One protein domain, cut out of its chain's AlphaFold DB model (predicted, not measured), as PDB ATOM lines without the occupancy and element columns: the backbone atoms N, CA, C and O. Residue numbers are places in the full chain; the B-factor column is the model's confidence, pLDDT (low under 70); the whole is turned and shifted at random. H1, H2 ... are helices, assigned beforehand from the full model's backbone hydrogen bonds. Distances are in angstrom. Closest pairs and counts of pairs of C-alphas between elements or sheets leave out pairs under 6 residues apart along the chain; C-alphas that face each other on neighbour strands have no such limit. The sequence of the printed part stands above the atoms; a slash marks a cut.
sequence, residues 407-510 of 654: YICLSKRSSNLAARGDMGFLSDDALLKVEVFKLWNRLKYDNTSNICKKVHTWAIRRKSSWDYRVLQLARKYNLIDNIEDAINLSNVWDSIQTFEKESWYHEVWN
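What this domain is: This is residues 407 to 510 of the 654 residues of the protein "Reverse transcriptase domain-containing protein" of Mytilus coruscus (UniProt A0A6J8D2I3). A loose rod of helices: H2 and H5 meet near their first residues and run off toward opposite ends, where H3 packs on H2 and H1 on H5. H4 crosses H2 near the middle. The printed part has 104 residues with five named helices, H1 to H5 in order along the chain, which hold 61 of them, and no named strand; the class is all helix, the radius of gyration of the C-alphas is 17.1 A, and the spans are 54 by 25 by 25 A.

Where its parts are: H1, residues 416 to 423, begins at C-alpha 416 (21.959, -5.891, 13.237). H2 is residues 430 to 445, 23.3 A; H3 451 to 459; H4 466 to 476. H5, residues 492 to 508, 24.3 A, ends at C-alpha 508 (25.594, -13.690, 18.808).

How they stand to each other: The hub, H2, touches H3, H4 and H5. H2 and H5 run opposite ways at a steep tilt of 40 degrees; their closest C-alphas, Val 434 and Val 492, are 6.5 A apart. Every O i to N i+4 pair is within hydrogen-bond range in H1 to H5.

The domain as a whole: The printed part has no cut. The link H4 to H5 is long, 15 residues. Eleven residues have pLDDT under 70, among them 407 to 409.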
ATOM      1  N   TYR A 407      16.800   4.362  16.072       62.19
ATOM      2  CA  TYR A 407      16.171   4.578  17.386       62.19
ATOM      3  C   TYR A 407      17.178   4.554  18.553       62.19
ATOM      4  O   TYR A 407      17.122   5.384  19.460       62.19
ATOM      5  N   ILE A 408      18.157   3.649  18.491       68.12
ATOM      6  CA  ILE A 408      19.277   3.558  19.444       68.12
ATOM      7  C   ILE A 408      20.554   4.222  18.911       68.12
ATOM      8  O   ILE A 408      21.639   3.985  19.420       68.12
ATOM      9  N   CYS A 409      20.441   5.077  17.890       69.25
ATOM     10  CA  CYS A 409      21.556   5.858  17.346       69.25
ATOM     11  C   CYS A 409      22.777   5.015  16.905       69.25
ATOM     12  O   CYS A 409      23.912   5.488  16.968       69.25
ATOM     13  N   LEU A 410      22.558   3.774  16.462       73.06
ATOM     14  CA  LEU A 410      23.592   2.930  15.860       73.06
ATOM     15  C   LEU A 410      23.795   3.287  14.382       73.06
ATOM     16  O   LEU A 410      22.829   3.566  13.670       73.06
ATOM     17  N   SER A 411      25.041   3.214  13.903       68.56
ATOM     18  CA  SER A 411      25.360   3.458  12.491       68.56
ATOM     19  C   SER A 411      24.944   2.278  11.607       68.56
ATOM     20  O   SER A 411      24.724   1.154  12.079       68.56
ATOM     21  N   LYS A 412      24.878   2.493  10.284       64.75
ATOM     22  CA  LYS A 412      24.574   1.422   9.316       64.75
ATOM     23  C   LYS A 412      25.540   0.235   9.449       64.75
ATOM     24  O   LYS A 412      25.087  -0.909   9.344       64.75
ATOM     25  N   ARG A 413      26.817   0.486   9.771       69.31
ATOM     26  CA  ARG A 413      27.874  -0.533   9.943       69.31
ATOM     27  C   ARG A 413      27.836  -1.267  11.293       69.31
ATOM     28  O   ARG A 413      28.521  -2.278  11.462       69.31
ATOM     29  N   SER A 414      27.025  -0.819  12.255       78.88
ATOM     30  CA  SER A 414      26.818  -1.543  13.517       78.88
ATOM     31  C   SER A 414      26.104  -2.882  13.306       78.88
ATOM     32  O   SER A 414      25.410  -3.100  12.312       78.88
ATOM     33  N   SER A 415      26.237  -3.812  14.251       84.19
ATOM     34  CA  SER A 415      25.623  -5.139  14.121       84.19
ATOM     35  C   SER A 415      24.090  -5.086  14.185       84.19
ATOM     36  O   SER A 415      23.512  -4.566  15.142       84.19
ATOM     37  N   ASN A 416      23.415  -5.688  13.197       81.69
ATOM     38  CA  ASN A 416      21.959  -5.891  13.237       81.69
ATOM     39  C   ASN A 416      21.541  -6.798  14.407       81.69
ATOM     40  O   ASN A 416      20.449  -6.628  14.945       81.69
ATOM     41  N   LEU A 417      22.404  -7.734  14.820       86.88
ATOM     42  CA  LEU A 417      22.146  -8.626  15.953       86.88
ATOM     43  C   LEU A 417      22.113  -7.857  17.274       86.88
ATOM     44  O   LEU A 417      21.184  -8.062  18.052       86.88
ATOM     45  N   ALA A 418      23.053  -6.932  17.492       89.19
ATOM     46  CA  ALA A 418      23.048  -6.071  18.677       89.19
ATOM     47  C   ALA A 418      21.829  -5.140  18.688       89.19
ATOM     48  O   ALA A 418      21.156  -5.022  19.707       89.19
ATOM     49  N   ALA A 419      21.482  -4.550  17.537       86.12
ATOM     50  CA  ALA A 419      20.301  -3.695  17.435       86.12
ATOM     51  C   ALA A 419      19.003  -4.452  17.762       86.12
ATOM     52  O   ALA A 419      18.182  -3.979  18.543       86.12
ATOM     53  N   ARG A 420      18.825  -5.660  17.208       85.12
ATOM     54  CA  ARG A 420      17.678  -6.527  17.530       85.12
ATOM     55  C   ARG A 420      17.677  -6.953  18.995       85.12
ATOM     56  O   ARG A 420      16.621  -6.929  19.624       85.12
ATOM     57  N   GLY A 421      18.851  -7.299  19.518       89.88
ATOM     58  CA  GLY A 421      19.071  -7.689  20.904       89.88
ATOM     59  C   GLY A 421      18.601  -6.622  21.881       89.88
ATOM     60  O   GLY A 421      17.748  -6.909  22.717       89.88
ATOM     61  N   ASP A 422      19.113  -5.398  21.726       90.56
ATOM     62  CA  ASP A 422      18.844  -4.259  22.613       90.56
ATOM     63  C   ASP A 422      17.429  -3.694  22.469       90.56
ATOM     64  O   ASP A 422      16.892  -3.143  23.425       90.56
ATOM     65  N   MET A 423      16.807  -3.829  21.296       84.94
ATOM     66  CA  MET A 423      15.417  -3.415  21.086       84.94
ATOM     67  C   MET A 423      14.410  -4.478  21.527       84.94
ATOM     68  O   MET A 423      13.254  -4.152  21.788       84.94
ATOM     69  N   GLY A 424      14.824  -5.744  21.632       84.06
ATOM     70  CA  GLY A 424      13.912  -6.856  21.897       84.06
ATOM     71  C   GLY A 424      13.034  -7.225  20.702       84.06
ATOM     72  O   GLY A 424      11.959  -7.792  20.880       84.06
ATOM     73  N   PHE A 425      13.456  -6.877  19.485       76.62
ATOM     74  CA  PHE A 425      12.654  -7.093  18.285       76.62
ATOM     75  C   PHE A 425      12.881  -8.479  17.682       76.62
ATOM     76  O   PHE A 425      13.990  -8.830  17.263       76.62
ATOM     77  N   LEU A 426      11.783  -9.222  17.542       72.75
ATOM     78  CA  LEU A 426      11.705 -10.397  16.678       72.75
ATOM     79  C   LEU A 426      11.820  -9.999  15.195       72.75
ATOM     80  O   LEU A 426      11.896  -8.816  14.837       72.75
ATOM     81  N   SER A 427      11.915 -10.998  14.322       71.12
ATOM     82  CA  SER A 427      11.939 -10.785  12.878       71.12
ATOM     83  C   SER A 427      10.645 -10.116  12.389       71.12
ATOM     84  O   SER A 427       9.557 -10.317  12.929       71.12
ATOM     85  N   ASP A 428      10.760  -9.301  11.338       65.19
ATOM     86  CA  ASP A 428       9.637  -8.507  10.815       65.19
ATOM     87  C   ASP A 428       8.564  -9.345  10.104       65.19
ATOM     88  O   ASP A 428       7.496  -8.829   9.767       65.19
ATOM     89  N   ASP A 429       8.855 -10.619   9.844       72.44
ATOM     90  CA  ASP A 429       7.979 -11.586   9.193       72.44
ATOM     91  C   ASP A 429       7.365 -12.595  10.182       72.44
ATOM     92  O   ASP A 429       6.558 -13.421   9.764       72.44
ATOM     93  N   ALA A 430       7.664 -12.510  11.486       74.06
ATOM     94  CA  ALA A 430       7.067 -13.368  12.518       74.06
ATOM     95  C   ALA A 430       5.525 -13.349  12.490       74.06
ATOM     96  O   ALA A 430       4.897 -14.403  12.430       74.06
ATOM     97  N   LEU A 431       4.903 -12.163  12.442       69.94
ATOM     98  CA  LEU A 431       3.439 -12.027  12.347       69.94
ATOM     99  C   LEU A 431       2.887 -12.511  10.998       69.94
ATOM    100  O   LEU A 431       1.817 -13.113  10.947       69.94
ATOM    101  N   LEU A 432       3.629 -12.301   9.907       75.94
ATOM    102  CA  LEU A 432       3.230 -12.781   8.582       75.94
ATOM    103  C   LEU A 432       3.190 -14.315   8.546       75.94
ATOM    104  O   LEU A 432       2.268 -14.892   7.975       75.94
ATOM    105  N   LYS A 433       4.156 -14.982   9.191       81.88
ATOM    106  CA  LYS A 433       4.189 -16.447   9.312       81.88
ATOM    107  C   LYS A 433       2.946 -16.982  10.026       81.88
ATOM    108  O   LYS A 433       2.407 -17.995   9.590       81.88
ATOM    109  N   VAL A 434       2.444 -16.287  11.052       82.62
ATOM    110  CA  VAL A 434       1.186 -16.659  11.731       82.62
ATOM    111  C   VAL A 434       0.019 -16.679  10.742       82.62
ATOM    112  O   VAL A 434      -0.723 -17.660  10.681       82.62
ATOM    113  N   GLU A 435      -0.124 -15.633   9.928       79.94
ATOM    114  CA  GLU A 435      -1.196 -15.548   8.927       79.94
ATOM    115  C   GLU A 435      -1.041 -16.582   7.806       79.94
ATOM    116  O   GLU A 435      -2.024 -17.178   7.365       79.94
ATOM    117  N   VAL A 436       0.198 -16.869   7.396       85.50
ATOM    118  CA  VAL A 436       0.504 -17.951   6.449       85.50
ATOM    119  C   VAL A 436       0.016 -19.299   6.985       85.50
ATOM    120  O   VAL A 436      -0.653 -20.034   6.257       85.50
ATOM    121  N   PHE A 437       0.282 -19.611   8.256       88.62
ATOM    122  CA  PHE A 437      -0.177 -20.855   8.874       88.62
ATOM    123  C   PHE A 437      -1.703 -20.911   9.046       88.62
ATOM    124  O   PHE A 437      -2.306 -21.952   8.778       88.62
ATOM    125  N   LYS A 438      -2.356 -19.791   9.395       83.31
ATOM    126  CA  LYS A 438      -3.829 -19.694   9.439       83.31
ATOM    127  C   LYS A 438      -4.461 -19.973   8.075       83.31
ATOM    128  O   LYS A 438      -5.402 -20.763   7.982       83.31
ATOM    129  N   LEU A 439      -3.942 -19.346   7.017       82.81
ATOM    130  CA  LEU A 439      -4.429 -19.551   5.653       82.81
ATOM    131  C   LEU A 439      -4.241 -21.003   5.211       82.81
ATOM    132  O   LEU A 439      -5.155 -21.593   4.637       82.81
ATOM    133  N   TRP A 440      -3.082 -21.589   5.504       87.62
ATOM    134  CA  TRP A 440      -2.787 -22.972   5.150       87.62
ATOM    135  C   TRP A 440      -3.744 -23.961   5.830       87.62
ATOM    136  O   TRP A 440      -4.346 -24.790   5.148       87.62
ATOM    137  N   ASN A 441      -3.990 -23.816   7.139       87.88
ATOM    138  CA  ASN A 441      -4.988 -24.622   7.850       87.88
ATOM    139  C   ASN A 441      -6.393 -24.447   7.266       87.88
ATOM    140  O   ASN A 441      -7.111 -25.428   7.076       87.88
ATOM    141  N   ARG A 442      -6.785 -23.209   6.941       83.25
ATOM    142  CA  ARG A 442      -8.081 -22.939   6.309       83.25
ATOM    143  C   ARG A 442      -8.221 -23.704   4.994       83.25
ATOM    144  O   ARG A 442      -9.239 -24.355   4.799       83.25
ATOM    145  N   LEU A 443      -7.215 -23.670   4.119       82.69
ATOM    146  CA  LEU A 443      -7.232 -24.415   2.852       82.69
ATOM    147  C   LEU A 443      -7.231 -25.937   3.072       82.69
ATOM    148  O   LEU A 443      -7.904 -26.672   2.345       82.69
ATOM    149  N   LYS A 444      -6.546 -26.421   4.111       82.62
ATOM    150  CA  LYS A 444      -6.518 -27.843   4.474       82.62
ATOM    151  C   LYS A 444      -7.877 -28.376   4.931       82.62
ATOM    152  O   LYS A 444      -8.248 -29.471   4.510       82.62
ATOM    153  N   TYR A 445      -8.647 -27.595   5.686       80.56
ATOM    154  CA  TYR A 445      -9.969 -27.990   6.200       80.56
ATOM    155  C   TYR A 445     -11.160 -27.455   5.398       80.56
ATOM    156  O   TYR A 445     -12.303 -27.764   5.719       80.56
ATOM    157  N   ASP A 446     -10.921 -26.674   4.342       74.56
ATOM    158  CA  ASP A 446     -11.991 -26.230   3.451       74.56
ATOM    159  C   ASP A 446     -12.640 -27.444   2.765       74.56
ATOM    160  O   ASP A 446     -11.967 -28.194   2.048       74.56
ATOM    161  N   ASN A 447     -13.937 -27.640   3.015       73.00
ATOM    162  CA  ASN A 447     -14.749 -28.725   2.455       73.00
ATOM    163  C   ASN A 447     -15.380 -28.352   1.103       73.00
ATOM    164  O   ASN A 447     -16.085 -29.160   0.500       73.00
ATOM    165  N   THR A 448     -15.158 -27.132   0.612       71.44
ATOM    166  CA  THR A 448     -15.700 -26.685  -0.672       71.44
ATOM    167  C   THR A 448     -14.795 -27.114  -1.833       71.44
ATOM    168  O   THR A 448     -13.569 -27.097  -1.738       71.44
ATOM    169  N   SER A 449     -15.376 -27.478  -2.984       69.38
ATOM    170  CA  SER A 449     -14.617 -27.886  -4.186       69.38
ATOM    171  C   SER A 449     -14.044 -26.697  -4.980       69.38
ATOM    172  O   SER A 449     -13.857 -26.768  -6.202       69.38
ATOM    173  N   ASN A 450     -13.774 -25.587  -4.290       71.62
ATOM    174  CA  ASN A 450     -13.294 -24.363  -4.908       71.62
ATOM    175  C   ASN A 450     -11.885 -24.548  -5.505       71.62
ATOM    176  O   ASN A 450     -11.142 -25.481  -5.181       71.62
ATOM    177  N   ILE A 451     -11.522 -23.655  -6.425       72.00
ATOM    178  CA  ILE A 451     -10.250 -23.746  -7.149       72.00
ATOM    179  C   ILE A 451      -9.040 -23.702  -6.206       72.00
ATOM    180  O   ILE A 451      -8.083 -24.443  -6.419       72.00
ATOM    181  N   CYS A 452      -9.104 -22.922  -5.124       65.69
ATOM    182  CA  CYS A 452      -8.029 -22.808  -4.142       65.69
ATOM    183  C   CYS A 452      -7.773 -24.139  -3.424       65.69
ATOM    184  O   CYS A 452      -6.619 -24.535  -3.280       65.69
ATOM    185  N   LYS A 453      -8.829 -24.875  -3.052       79.19
ATOM    186  CA  LYS A 453      -8.722 -26.213  -2.457       79.19
ATOM    187  C   LYS A 453      -8.083 -27.210  -3.419       79.19
ATOM    188  O   LYS A 453      -7.168 -27.937  -3.039       79.19
ATOM    189  N   LYS A 454      -8.526 -27.220  -4.679       76.06
ATOM    190  CA  LYS A 454      -7.968 -28.105  -5.717       76.06
ATOM    191  C   LYS A 454      -6.485 -27.820  -5.963       76.06
ATOM    192  O   LYS A 454      -5.691 -28.755  -6.050       76.06
ATOM    193  N   VAL A 455      -6.106 -26.540  -6.022       77.62
ATOM    194  CA  VAL A 455      -4.707 -26.108  -6.158       77.62
ATOM    195  C   VAL A 455      -3.889 -26.511  -4.933       77.62
ATOM    196  O   VAL A 455      -2.817 -27.074  -5.114       77.62
ATOM    197  N   HIS A 456      -4.399 -26.316  -3.714       81.25
ATOM    198  CA  HIS A 456      -3.746 -26.732  -2.466       81.25
ATOM    199  C   HIS A 456      -3.457 -28.247  -2.443       81.25
ATOM    200  O   HIS A 456      -2.314 -28.667  -2.250       81.25
ATOM    201  N   THR A 457      -4.457 -29.085  -2.745       81.75
ATOM    202  CA  THR A 457      -4.290 -30.550  -2.823       81.75
ATOM    203  C   THR A 457      -3.310 -30.970  -3.923       81.75
ATOM    204  O   THR A 457      -2.537 -31.913  -3.744       81.75
ATOM    205  N   TRP A 458      -3.296 -30.270  -5.059       81.75
ATOM    206  CA  TRP A 458      -2.331 -30.504  -6.135       81.75
ATOM    207  C   TRP A 458      -0.905 -30.062  -5.754       81.75
ATOM    208  O   TRP A 458       0.075 -30.726  -6.106       81.75
ATOM    209  N   ALA A 459      -0.772 -28.954  -5.029       81.38
ATOM    210  CA  ALA A 459       0.492 -28.309  -4.701       81.38
ATOM    211  C   ALA A 459       1.253 -29.007  -3.565       81.38
ATOM    212  O   ALA A 459       2.484 -29.063  -3.617       81.38
ATOM    213  N   ILE A 460       0.563 -29.588  -2.579       79.38
ATOM    214  CA  ILE A 460       1.188 -30.165  -1.373       79.38
ATOM    215  C   ILE A 460       2.221 -31.271  -1.672       79.38
ATOM    216  O   ILE A 460       3.178 -31.454  -0.923       79.38
ATOM    217  N   ARG A 461       2.085 -31.973  -2.807       77.00
ATOM    218  CA  ARG A 461       2.984 -33.066  -3.232       77.00
ATOM    219  C   ARG A 461       4.214 -32.599  -4.028       77.00
ATOM    220  O   ARG A 461       4.993 -33.430  -4.487       77.00
ATOM    221  N   ARG A 462       4.403 -31.289  -4.232       81.12
ATOM    222  CA  ARG A 462       5.452 -30.725  -5.106       81.12
ATOM    223  C   ARG A 462       6.477 -29.922  -4.311       81.12
ATOM    224  O   ARG A 462       6.132 -28.921  -3.699       81.12
ATOM    225  N   LYS A 463       7.758 -30.295  -4.404       79.88
ATOM    226  CA  LYS A 463       8.871 -29.708  -3.624       79.88
ATOM    227  C   LYS A 463       9.133 -28.205  -3.855       79.88
ATOM    228  O   LYS A 463       9.888 -27.598  -3.106       79.88
ATOM    229  N   SER A 464       8.533 -27.592  -4.873       80.06
ATOM    230  CA  SER A 464       8.681 -26.162  -5.191       80.06
ATOM    231  C   SER A 464       7.440 -25.320  -4.884       80.06
ATOM    232  O   SER A 464       7.475 -24.104  -5.085       80.06
ATOM    233  N   SER A 465       6.353 -25.932  -4.405       85.31
ATOM    234  CA  SER A 465       5.090 -25.232  -4.185       85.31
ATOM    235  C   SER A 465       5.101 -24.359  -2.930       85.31
ATOM    236  O   SER A 465       5.911 -24.547  -2.017       85.31
ATOM    237  N   TRP A 466       4.168 -23.407  -2.876       84.94
ATOM    238  CA  TRP A 466       3.917 -22.618  -1.672       84.94
ATOM    239  C   TRP A 466       3.591 -23.528  -0.478       84.94
ATOM    240  O   TRP A 466       4.235 -23.405   0.558       84.94
ATOM    241  N   ASP A 467       2.708 -24.514  -0.652       84.19
ATOM    242  CA  ASP A 467       2.327 -25.474   0.393       84.19
ATOM    243  C   ASP A 467       3.505 -26.262   0.959       84.19
ATOM    244  O   ASP A 467       3.634 -26.406   2.174       84.19
ATOM    245  N   TYR A 468       4.404 -26.729   0.093       84.75
ATOM    246  CA  TYR A 468       5.606 -27.417   0.542       84.75
ATOM    247  C   TYR A 468       6.508 -26.492   1.367       84.75
ATOM    248  O   TYR A 468       7.024 -26.904   2.403       84.75
ATOM    249  N   ARG A 469       6.660 -25.221   0.967       87.69
ATOM    250  CA  ARG A 469       7.429 -24.229   1.740       87.69
ATOM    251  C   ARG A 469       6.786 -23.931   3.096       87.69
ATOM    252  O   ARG A 469       7.517 -23.793   4.075       87.69
ATOM    253  N   VAL A 470       5.454 -23.871   3.175       88.88
ATOM    254  CA  VAL A 470       4.739 -23.706   4.452       88.88
ATOM    255  C   VAL A 470       4.986 -24.899   5.376       88.88
ATOM    256  O   VAL A 470       5.299 -24.695   6.544       88.88
ATOM    257  N   LEU A 471       4.956 -26.130   4.858       87.25
ATOM    258  CA  LEU A 471       5.290 -27.330   5.636       87.25
ATOM    259  C   LEU A 471       6.742 -27.324   6.139       87.25
ATOM    260  O   LEU A 471       6.995 -27.678   7.287       87.25
ATOM    261  N   GLN A 472       7.703 -26.892   5.313       87.88
ATOM    262  CA  GLN A 472       9.098 -26.740   5.751       87.88
ATOM    263  C   GLN A 472       9.234 -25.695   6.865       87.88
ATOM    264  O   GLN A 472       9.974 -25.910   7.821       87.88
ATOM    265  N   LEU A 473       8.501 -24.581   6.771       89.25
ATOM    266  CA  LEU A 473       8.458 -23.575   7.832       89.25
ATOM    267  C   LEU A 473       7.829 -24.134   9.111       89.25
ATOM    268  O   LEU A 473       8.383 -23.928  10.184       89.25
ATOM    269  N   ALA A 474       6.715 -24.859   9.011       89.69
ATOM    270  CA  ALA A 474       6.059 -25.465  10.167       89.69
ATOM    271  C   ALA A 474       6.993 -26.448  10.889       89.69
ATOM    272  O   ALA A 474       7.124 -26.377  12.107       89.69
ATOM    273  N   ARG A 475       7.729 -27.284  10.144       88.06
ATOM    274  CA  ARG A 475       8.764 -28.172  10.703       88.06
ATOM    275  C   ARG A 475       9.908 -27.412  11.354       88.06
ATOM    276  O   ARG A 475      10.331 -27.768  12.443       88.06
ATOM    277  N   LYS A 476      10.393 -26.344  10.713       89.25
ATOM    278  CA  LYS A 476      11.461 -25.497  11.263       89.25
ATOM    279  C   LYS A 476      11.103 -24.941  12.647       89.25
ATOM    280  O   LYS A 476      11.991 -24.798  13.478       89.25
ATOM    281  N   TYR A 477       9.831 -24.622  12.877       90.50
ATOM    282  CA  TYR A 477       9.340 -24.112  14.159       90.50
ATOM    283  C   TYR A 477       8.740 -25.203  15.061       90.50
ATOM    284  O   TYR A 477       8.062 -24.857  16.020       90.50
ATOM    285  N   ASN A 478       8.958 -26.492  14.767       87.94
ATOM    286  CA  ASN A 478       8.422 -27.628  15.533       87.94
ATOM    287  C   ASN A 478       6.891 -27.585  15.725       87.94
ATOM    288  O   ASN A 478       6.372 -27.900  16.791       87.94
ATOM    289  N   LEU A 479       6.158 -27.156  14.693       88.00
ATOM    290  CA  LEU A 479       4.697 -27.014  14.732       88.00
ATOM    291  C   LEU A 479       3.936 -28.230  14.200       88.00
ATOM    292  O   LEU A 479       2.720 -28.300  14.376       88.00
ATOM    293  N   ILE A 480       4.629 -29.129  13.502       85.00
ATOM    294  CA  ILE A 480       4.089 -30.369  12.941       85.00
ATOM    295  C   ILE A 480       5.162 -31.454  12.977       85.00
ATOM    296  O   ILE A 480       6.332 -31.166  12.700       85.00
ATOM    297  N   ASP A 481       4.739 -32.694  13.202       74.00
ATOM    298  CA  ASP A 481       5.597 -33.874  13.096       74.00
ATOM    299  C   ASP A 481       5.416 -34.530  11.717       74.00
ATOM    300  O   ASP A 481       6.384 -34.789  10.991       74.00
ATOM    301  N   ASN A 482       4.163 -34.679  11.274       74.25
ATOM    302  CA  ASN A 482       3.790 -35.261   9.988       74.25
ATOM    303  C   ASN A 482       3.143 -34.239   9.039       74.25
ATOM    304  O   ASN A 482       2.532 -33.252   9.436       74.25
ATOM    305  N   ILE A 483       3.243 -34.492   7.728       67.31
ATOM    306  CA  ILE A 483       2.624 -33.643   6.679       67.31
ATOM    307  C   ILE A 483       1.087 -33.661   6.780       67.31
ATOM    308  O   ILE A 483       0.395 -32.725   6.360       67.31
ATOM    309  N   GLU A 484       0.550 -34.738   7.348       70.12
ATOM    310  CA  GLU A 484      -0.879 -34.954   7.537       70.12
ATOM    311  C   GLU A 484      -1.442 -34.196   8.746       70.12
ATOM    312  O   GLU A 484      -2.652 -33.970   8.792       70.12
ATOM    313  N   ASP A 485      -0.597 -33.633   9.611       77.38
ATOM    314  CA  ASP A 485      -1.028 -32.963  10.841       77.38
ATOM    315  C   ASP A 485      -1.557 -31.543  10.595       77.38
ATOM    316  O   ASP A 485      -1.150 -30.830   9.668       77.38
ATOM    317  N   ALA A 486      -2.514 -31.124  11.421       79.12
ATOM    318  CA  ALA A 486      -2.922 -29.726  11.508       79.12
ATOM    319  C   ALA A 486      -1.798 -28.904  12.136       79.12
ATOM    320  O   ALA A 486      -1.174 -29.353  13.094       79.12
ATOM    321  N   ILE A 487      -1.607 -27.660  11.696       84.31
ATOM    322  CA  ILE A 487      -0.747 -26.741  12.444       84.31
ATOM    323  C   ILE A 487      -1.517 -26.278  13.680       84.31
ATOM    324  O   ILE A 487      -2.599 -25.701  13.545       84.31
ATOM    325  N   ASN A 488      -0.985 -26.493  14.882       82.69
ATOM    326  CA  ASN A 488      -1.644 -26.004  16.090       82.69
ATOM    327  C   ASN A 488      -1.501 -24.475  16.215       82.69
ATOM    328  O   ASN A 488      -0.490 -23.973  16.707       82.69
ATOM    329  N   LEU A 489      -2.535 -23.737  15.791       82.94
ATOM    330  CA  LEU A 489      -2.535 -22.271  15.731       82.94
ATOM    331  C   LEU A 489      -2.340 -21.590  17.091       82.94
ATOM    332  O   LEU A 489      -1.833 -20.469  17.104       82.94
ATOM    333  N   SER A 490      -2.700 -22.233  18.212       81.00
ATOM    334  CA  SER A 490      -2.506 -21.638  19.543       81.00
ATOM    335  C   SER A 490      -1.028 -21.509  19.911       81.00
ATOM    336  O   SER A 490      -0.659 -20.563  20.593       81.00
ATOM    337  N   ASN A 491      -0.178 -22.409  19.408       85.12
ATOM    338  CA  ASN A 491       1.233 -22.502  19.802       85.12
ATOM    339  C   ASN A 491       2.183 -21.871  18.769       85.12
ATOM    340  O   ASN A 491       3.392 -21.798  18.995       85.12
ATOM    341  N   VAL A 492       1.656 -21.417  17.623       87.25
ATOM    342  CA  VAL A 492       2.451 -20.870  16.511       87.25
ATOM    343  C   VAL A 492       3.316 -19.704  16.961       87.25
ATOM    344  O   VAL A 492       4.508 -19.668  16.662       87.25
ATOM    345  N   TRP A 493       2.713 -18.743  17.660       86.06
ATOM    346  CA  TRP A 493       3.418 -17.539  18.078       86.06
ATOM    347  C   TRP A 493       4.561 -17.881  19.033       86.06
ATOM    348  O   TRP A 493       5.706 -17.539  18.744       86.06
ATOM    349  N   ASP A 494       4.280 -18.637  20.093       88.69
ATOM    350  CA  ASP A 494       5.264 -19.007  21.114       88.69
ATOM    351  C   ASP A 494       6.418 -19.839  20.544       88.69
ATOM    352  O   ASP A 494       7.579 -19.628  20.908       88.69
ATOM    353  N   SER A 495       6.131 -20.721  19.584       90.31
ATOM    354  CA  SER A 495       7.156 -21.536  18.922       90.31
ATOM    355  C   SER A 495       8.066 -20.688  18.030       90.31
ATOM    356  O   SER A 495       9.287 -20.832  18.077       90.31
ATOM    357  N   ILE A 496       7.500 -19.742  17.262       89.06
ATOM    358  CA  ILE A 496       8.288 -18.776  16.477       89.06
ATOM    359  C   ILE A 496       9.144 -17.916  17.410       89.06
ATOM    360  O   ILE A 496      10.332 -17.728  17.147       89.06
ATOM    361  N   GLN A 497       8.569 -17.409  18.507       87.44
ATOM    362  CA  GLN A 497       9.313 -16.606  19.473       87.44
ATOM    363  C   GLN A 497      10.488 -17.386  20.064       87.44
ATOM    364  O   GLN A 497      11.594 -16.853  20.129       87.44
ATOM    365  N   THR A 498      10.257 -18.625  20.492       90.44
ATOM    366  CA  THR A 498      11.280 -19.485  21.105       90.44
ATOM    367  C   THR A 498      12.413 -19.758  20.128       90.44
ATOM    368  O   THR A 498      13.564 -19.435  20.423       90.44
ATOM    369  N   PHE A 499      12.080 -20.212  18.918       90.50
ATOM    370  CA  PHE A 499      13.067 -20.463  17.870       90.50
ATOM    371  C   PHE A 499      13.905 -19.218  17.554       90.50
ATOM    372  O   PHE A 499      15.123 -19.292  17.407       90.50
ATOM    373  N   GLU A 500      13.278 -18.046  17.432       88.12
ATOM    374  CA  GLU A 500      14.009 -16.821  17.098       88.12
ATOM    375  C   GLU A 500      14.901 -16.320  18.234       88.12
ATOM    376  O   GLU A 500      15.979 -15.788  17.959       88.12
ATOM    377  N   LYS A 501      14.484 -16.506  19.491       89.88
ATOM    378  CA  LYS A 501      15.305 -16.214  20.675       89.88
ATOM    379  C   LYS A 501      16.563 -17.084  20.688       89.88
ATOM    380  O   LYS A 501      17.660 -16.557  20.870       89.88
ATOM    381  N   GLU A 502      16.408 -18.382  20.439       90.44
ATOM    382  CA  GLU A 502      17.516 -19.342  20.367       90.44
ATOM    383  C   GLU A 502      18.439 -19.059  19.178       90.44
ATOM    384  O   GLU A 502      19.654 -18.963  19.348       90.44
ATOM    385  N   SER A 503      17.876 -18.840  17.984       89.94
ATOM    386  CA  SER A 503      18.643 -18.488  16.779       89.94
ATOM    387  C   SER A 503      19.479 -17.233  17.009       89.94
ATOM    388  O   SER A 503      20.675 -17.227  16.731       89.94
ATOM    389  N   TRP A 504      18.877 -16.180  17.574       91.00
ATOM    390  CA  TRP A 504      19.593 -14.948  17.893       91.00
ATOM    391  C   TRP A 504      20.747 -15.199  18.874       91.00
ATOM    392  O   TRP A 504      21.850 -14.701  18.646       91.00
ATOM    393  N   TYR A 505      20.526 -16.000  19.925       91.50
ATOM    394  CA  TYR A 505      21.573 -16.353  20.888       91.50
ATOM    395  C   TYR A 505      22.730 -17.082  20.197       91.50
ATOM    396  O   TYR A 505      23.884 -16.672  20.319       91.50
ATOM    397  N   HIS A 506      22.430 -18.107  19.397       90.44
ATOM    398  CA  HIS A 506      23.444 -18.837  18.641       90.44
ATOM    399  C   HIS A 506      24.221 -17.936  17.677       90.44
ATOM    400  O   HIS A 506      25.438 -18.063  17.583       90.44
ATOM    401  N   GLU A 507      23.560 -16.998  16.997       89.00
ATOM    402  CA  GLU A 507      24.204 -16.057  16.076       89.00
ATOM    403  C   GLU A 507      25.123 -15.051  16.791       89.00
ATOM    404  O   GLU A 507      26.203 -14.740  16.285       89.00
ATOM    405  N   VAL A 508      24.746 -14.571  17.981       89.94
ATOM    406  CA  VAL A 508      25.594 -13.690  18.808       89.94
ATOM    407  C   VAL A 508      26.848 -14.419  19.304       89.94
ATOM    408  O   VAL A 508      27.924 -13.821  19.380       89.94
ATOM    409  N   TRP A 509      26.729 -15.712  19.608       89.31
ATOM    410  CA  TRP A 509      27.833 -16.566  20.059       89.31
ATOM    411  C   TRP A 509      28.607 -17.239  18.918       89.31
ATOM    412  O   TRP A 509      29.571 -17.961  19.166       89.31
ATOM    413  N   ASN A 510      28.223 -16.994  17.665       87.88
ATOM    414  CA  ASN A 510      28.867 -17.609  16.518       87.88
ATOM    415  C   ASN A 510      30.181 -16.896  16.166       87.88
ATOM    416  O   ASN A 510      30.169 -15.806  15.592       87.88
TER     417      ASN A 510